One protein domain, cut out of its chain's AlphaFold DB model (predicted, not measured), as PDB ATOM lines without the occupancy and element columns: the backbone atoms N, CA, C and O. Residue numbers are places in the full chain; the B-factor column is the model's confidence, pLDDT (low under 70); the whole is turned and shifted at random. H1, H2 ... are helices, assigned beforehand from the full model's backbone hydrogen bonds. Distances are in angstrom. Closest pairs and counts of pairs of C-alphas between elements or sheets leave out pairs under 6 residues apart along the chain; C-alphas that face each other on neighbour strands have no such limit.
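Overview. This is residues 2 to 43 of the 46 residues of the protein "DUF3368 domain-containing protein" of Candidatus Desulfofervidus auxilii (UniProt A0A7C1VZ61). Two short helices, H2 and H3, run roughly side by side in opposite ways, and a third, H1, sits at the end of this pair where H2 begins and H3 ends. The centres of the three helices make a triangle, and residues 26 to 32 join H2 to H3 at the other end. The printed part has 42 residues with three named helices, in the order H1, H2, H3, and no named strand; the class is all helix. The whole is compact, with a radius of gyration of the C-alphas of 9.7 A and spans of 26 by 20 by 13 A.

Arrangement. The longest helix by residues is H2, residues 16 to 25. It only just touches H3, residues 33 to 41, with 3 pairs of C-alphas within 8 A; the closest C-alphas are those of Leu 16 and Leu 40, 6.7 A apart. They run opposite ways at a shallow tilt of 24 degrees and form a helical hairpin. H1, residues 2 to 9, touches H2, the closest C-alphas being those of Lys 8 and Leu 16, 6.1 A apart. These two also form a helical hairpin, opposite ways at a tilt of 36 degrees, only just steep. H1 and H3 are close but not clearly touching, their closest C-alphas, of Ile 5 and Ala 39, 6.6 A apart; they run the same way at a shallow tilt of 28 degrees. In H1, H2 and H3 every O i to N i+4 pair is within hydrogen-bond range.

Along the chain. H2 measures 14.3 A from C-alpha 16 at (-22.637, 41.284, -12.922) to C-alpha 25. H3 measures 12.2 A and ends with C-alpha 41 at (-12.579, 40.445, -14.050). H1 measures 10.7 A and begins with C-alpha 2 at (-21.149, 33.405, -19.787).

Size, cuts and confidence. The two C-alphas farthest apart, those of Ser 10 and Asn 28, are 25.7 A apart. The printed part has no cut, and both links, of 6 and 7 residues, are short. The mean pLDDT of the printed part is 94.5, and no printed residue is under 70.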
ATOM      1  N   GLY A   2     -21.429  32.782 -18.477       91.06
ATOM      2  CA  GLY A   2     -21.149  33.405 -19.787       91.06
ATOM      3  C   GLY A   2     -22.243  34.344 -20.323       91.06
ATOM      4  O   GLY A   2     -21.936  35.439 -20.776       91.06
ATOM      5  N   ILE A   3     -23.524  33.977 -20.180       93.12
ATOM      6  CA  ILE A   3     -24.638  34.840 -20.611       93.12
ATOM      7  C   ILE A   3     -24.764  36.132 -19.789       93.12
ATOM      8  O   ILE A   3     -25.147  37.166 -20.323       93.12
ATOM      9  N   LEU A   4     -24.396  36.094 -18.503       93.88
ATOM     10  CA  LEU A   4     -24.412  37.278 -17.644       93.88
ATOM     11  C   LEU A   4     -23.237  38.208 -17.961       93.88
ATOM     12  O   LEU A   4     -23.410  39.422 -17.976       93.88
ATOM     13  N   ILE A   5     -22.066  37.645 -18.281       95.44
ATOM     14  CA  ILE A   5     -20.917  38.414 -18.782       95.44
ATOM     15  C   ILE A   5     -21.307  39.144 -20.070       95.44
ATOM     16  O   ILE A   5     -21.068  40.343 -20.195       95.44
ATOM     17  N   TRP A   6     -21.937  38.437 -21.013       96.62
ATOM     18  CA  TRP A   6     -22.442  39.045 -22.242       96.62
ATOM     19  C   TRP A   6     -23.452  40.160 -21.946       96.62
ATOM     20  O   TRP A   6     -23.272  41.275 -22.424       96.62
ATOM     21  N   ALA A   7     -24.442  39.906 -21.084       96.31
ATOM     22  CA  ALA A   7     -25.451  40.900 -20.721       96.31
ATOM     23  C   ALA A   7     -24.836  42.181 -20.131       96.31
ATOM     24  O   ALA A   7     -25.254  43.278 -20.495       96.31
ATOM     25  N   LYS A   8     -23.812  42.061 -19.275       96.00
ATOM     26  CA  LYS A   8     -23.084  43.216 -18.728       96.00
ATOM     27  C   LYS A   8     -22.321  43.973 -19.816       96.00
ATOM     28  O   LYS A   8     -22.420  45.193 -19.885       96.00
ATOM     29  N   LYS A   9     -21.601  43.266 -20.697       94.88
ATOM     30  CA  LYS A   9     -20.873  43.885 -21.824       94.88
ATOM     31  C   LYS A   9     -21.799  44.593 -22.813       94.88
ATOM     32  O   LYS A   9     -21.397  45.573 -23.426       94.88
ATOM     33  N   SER A  10     -23.028  44.109 -22.948       96.38
ATOM     34  CA  SER A  10     -24.070  44.719 -23.774       96.38
ATOM     35  C   SER A  10     -24.863  45.822 -23.061       96.38
ATOM     36  O   SER A  10     -25.776  46.373 -23.666       96.38
ATOM     37  N   GLY A  11     -24.548  46.143 -21.800       95.50
ATOM     38  CA  GLY A  11     -25.248  47.180 -21.032       95.50
ATOM     39  C   GLY A  11     -26.684  46.818 -20.635       95.50
ATOM     40  O   GLY A  11     -27.468  47.702 -20.318       95.50
ATOM     41  N   LEU A  12     -27.049  45.531 -20.665       96.81
ATOM     42  CA  LEU A  12     -28.391  45.048 -20.310       96.81
ATOM     43  C   LEU A  12     -28.582  44.868 -18.798       96.81
ATOM     44  O   LEU A  12     -29.710  44.738 -18.326       96.81
ATOM     45  N   ILE A  13     -27.483  44.800 -18.046       95.50
ATOM     46  CA  ILE A  13     -27.480  44.740 -16.584       95.50
ATOM     47  C   ILE A  13     -26.416  45.681 -16.029       95.50
ATOM     48  O   ILE A  13     -25.314  45.769 -16.570       95.50
ATOM     49  N   ASP A  14     -26.732  46.324 -14.909       93.88
ATOM     50  CA  ASP A  14     -25.850  47.320 -14.295       93.88
ATOM     51  C   ASP A  14     -24.710  46.697 -13.492       93.88
ATOM     52  O   ASP A  14     -23.627  47.272 -13.428       93.88
ATOM     53  N   SER A  15     -24.910  45.508 -12.916       95.06
ATOM     54  CA  SER A  15     -23.894  44.799 -12.134       95.06
ATOM     55  C   SER A  15     -23.932  43.299 -12.399       95.06
ATOM     56  O   SER A  15     -24.960  42.643 -12.211       95.06
ATOM     57  N   LEU A  16     -22.795  42.731 -12.807       96.00
ATOM     58  CA  LEU A  16     -22.637  41.284 -12.922       96.00
ATOM     59  C   LEU A  16     -22.620  40.631 -11.533       96.00
ATOM     60  O   LEU A  16     -23.270  39.601 -11.331       96.00
ATOM     61  N   ARG A  17     -21.931  41.256 -10.572       95.88
ATOM     62  CA  ARG A  17     -21.879  40.845  -9.161       95.88
ATOM     63  C   ARG A  17     -23.260  40.605  -8.565       95.88
ATOM     64  O   ARG A  17     -23.498  39.542  -7.997       95.88
ATOM     65  N   GLU A  18     -24.182  41.551  -8.712       95.81
ATOM     66  CA  GLU A  18     -25.530  41.411  -8.150       95.81
ATOM     67  C   GLU A  18     -26.274  40.206  -8.733       95.81
ATOM     68  O   GLU A  18     -26.900  39.446  -7.996       95.81
ATOM     69  N   ARG A  19     -26.142  39.966 -10.044       95.44
ATOM     70  CA  ARG A  19     -26.785  38.820 -10.705       95.44
ATOM     71  C   ARG A  19     -26.159  37.488 -10.304       95.44
ATOM     72  O   ARG A  19     -26.884  36.515 -10.109       95.44
ATOM     73  N   LEU A  20     -24.835  37.426 -10.156       94.88
ATOM     74  CA  LEU A  20     -24.153  36.226  -9.665       94.88
ATOM     75  C   LEU A  20     -24.528  35.924  -8.207       94.88
ATOM     76  O   LEU A  20     -24.781  34.767  -7.871       94.88
ATOM     77  N   ASN A  21     -24.639  36.954  -7.366       94.62
ATOM     78  CA  ASN A  21     -25.086  36.817  -5.981       94.62
ATOM     79  C   ASN A  21     -26.536  36.330  -5.892       94.62
ATOM     80  O   ASN A  21     -26.824  35.438  -5.096       94.62
ATOM     81  N   ALA A  22     -27.435  36.866  -6.723       94.75
ATOM     82  CA  ALA A  22     -28.819  36.403  -6.802       94.75
ATOM     83  C   ALA A  22     -28.887  34.923  -7.219       94.75
ATOM     84  O   ALA A  22     -29.593  34.135  -6.596       94.75
ATOM     85  N   LEU A  23     -28.077  34.494  -8.196       92.94
ATOM     86  CA  LEU A  23     -28.000  33.078  -8.576       92.94
ATOM     87  C   LEU A  23     -27.540  32.174  -7.423       92.94
ATOM     88  O   LEU A  23     -28.094  31.089  -7.252       92.94
ATOM     89  N   GLN A  24     -26.552  32.597  -6.633       92.81
ATOM     90  CA  GLN A  24     -26.096  31.814  -5.482       92.81
ATOM     91  C   GLN A  24     -27.141  31.769  -4.358       92.81
ATOM     92  O   GLN A  24     -27.382  30.703  -3.798       92.81
ATOM     93  N   ARG A  25     -27.755  32.911  -4.023       94.31
ATOM     94  CA  ARG A  25     -28.654  33.048  -2.863       94.31
ATOM     95  C   ARG A  25     -30.070  32.556  -3.134       94.31
ATOM     96  O   ARG A  25     -30.640  31.865  -2.301       94.31
ATOM     97  N   GLU A  26     -30.630  32.923  -4.280       93.25
ATOM     98  CA  GLU A  26     -32.029  32.653  -4.631       93.25
ATOM     99  C   GLU A  26     -32.141  31.414  -5.518       93.25
ATOM    100  O   GLU A  26     -33.027  30.585  -5.335       93.25
ATOM    101  N   GLY A  27     -31.208  31.258  -6.459       87.25
ATOM    102  CA  GLY A  27     -31.179  30.115  -7.372       87.25
ATOM    103  C   GLY A  27     -30.465  28.878  -6.817       87.25
ATOM    104  O   GLY A  27     -30.463  27.842  -7.477       87.25
ATOM    105  N   ASN A  28     -29.844  28.979  -5.633       91.44
ATOM    106  CA  ASN A  28     -29.051  27.923  -4.991       91.44
ATOM    107  C   ASN A  28     -27.940  27.343  -5.899       91.44
ATOM    108  O   ASN A  28     -27.548  26.178  -5.781       91.44
ATOM    109  N   PHE A  29     -27.430  28.149  -6.838       91.94
ATOM    110  CA  PHE A  29     -26.352  27.741  -7.731       91.94
ATOM    111  C   PHE A  29     -25.017  27.731  -6.988       91.94
ATOM    112  O   PHE A  29     -24.591  28.735  -6.419       91.94
ATOM    113  N   ARG A  30     -24.283  26.618  -7.078       92.50
ATOM    114  CA  ARG A  30     -22.883  26.567  -6.642       92.50
ATOM    115  C   ARG A  30     -21.980  27.114  -7.738       92.50
ATOM    116  O   ARG A  30     -21.675  26.426  -8.708       92.50
ATOM    117  N   ILE A  31     -21.551  28.357  -7.565       91.94
ATOM    118  CA  ILE A  31     -20.538  28.994  -8.411       91.94
ATOM    119  C   ILE A  31     -19.226  28.966  -7.632       91.94
ATOM    120  O   ILE A  31     -19.162  29.521  -6.537       91.94
ATOM    121  N   ALA A  32     -18.208  28.297  -8.176       94.50
ATOM    122  CA  ALA A  32     -16.878  28.273  -7.576       94.50
ATOM    123  C   ALA A  32     -16.286  29.689  -7.522       94.50
ATOM    124  O   ALA A  32     -16.478  30.471  -8.456       94.50
ATOM    125  N   SER A  33     -15.543  30.001  -6.457       93.06
ATOM    126  CA  SER A  33     -14.952  31.328  -6.247       93.06
ATOM    127  C   SER A  33     -14.075  31.774  -7.417       93.06
ATOM    128  O   SER A  33     -14.157  32.924  -7.830       93.06
ATOM    129  N   ASP A  34     -13.310  30.860  -8.017       95.75
ATOM    130  CA  ASP A  34     -12.457  31.175  -9.170       95.75
ATOM    131  C   ASP A  34     -13.285  31.589 -10.389       95.75
ATOM    132  O   ASP A  34     -12.983  32.581 -11.042       95.75
ATOM    133  N   VAL A  35     -14.392  30.886 -10.651       94.69
ATOM    134  CA  VAL A  35     -15.317  31.209 -11.749       94.69
ATOM    135  C   VAL A  35     -16.025  32.536 -11.491       94.69
ATOM    136  O   VAL A  35     -16.243  33.309 -12.423       94.69
ATOM    137  N   TYR A  36     -16.393  32.805 -10.240       95.75
ATOM    138  CA  TYR A  36     -17.002  34.068  -9.841       95.75
ATOM    139  C   TYR A  36     -16.036  35.239 -10.075       95.75
ATOM    140  O   TYR A  36     -16.388  36.203 -10.751       95.75
ATOM    141  N   ASN A  37     -14.800  35.120  -9.590       95.38
ATOM    142  CA  ASN A  37     -13.778  36.155  -9.714       95.38
ATOM    143  C   ASN A  37     -13.360  36.382 -11.170       95.38
ATOM    144  O   ASN A  37     -13.243  37.526 -11.604       95.38
ATOM    145  N   GLU A  38     -13.188  35.312 -11.947       95.94
ATOM    146  CA  GLU A  38     -12.867  35.415 -13.371       95.94
ATOM    147  C   GLU A  38     -13.993  36.107 -14.149       95.94
ATOM    148  O   GLU A  38     -13.744  36.951 -15.009       95.94
ATOM    149  N   ALA A  39     -15.252  35.814 -13.807       95.06
ATOM    150  CA  ALA A  39     -16.395  36.464 -14.436       95.06
ATOM    151  C   ALA A  39     -16.440  37.971 -14.156       95.06
ATOM    152  O   ALA A  39     -16.722  38.740 -15.074       95.06
ATOM    153  N   LEU A  40     -16.143  38.389 -12.922       96.25
ATOM    154  CA  LEU A  40     -16.073  39.804 -12.554       96.25
ATOM    155  C   LEU A  40     -14.925  40.528 -13.270       96.25
ATOM    156  O   LEU A  40     -15.142  41.571 -13.890       96.25
ATOM    157  N   ARG A  41     -13.734  39.918 -13.306       95.75
ATOM    158  CA  ARG A  41     -12.579  40.445 -14.050       95.75
ATOM    159  C   ARG A  41     -12.877  40.628 -15.533       95.75
ATOM    160  O   ARG A  41     -12.482  41.633 -16.119       95.75
ATOM    161  N   ALA A  42     -13.627  39.705 -16.136       94.62
ATOM    162  CA  ALA A  42     -13.995  39.765 -17.550       94.62
ATOM    163  C   ALA A  42     -14.850  40.990 -17.930       94.62
ATOM    164  O   ALA A  42     -14.998  41.272 -19.126       94.62
ATOM    165  N   VAL A  43     -15.427  41.690 -16.947       94.62
ATOM    166  CA  VAL A  43     -16.248  42.900 -17.121       94.62
ATOM    167  C   VAL A  43     -15.726  44.102 -16.325       94.62
ATOM    168  O   VAL A  43     -16.439  45.096 -16.211       94.62
TER     169      VAL A  43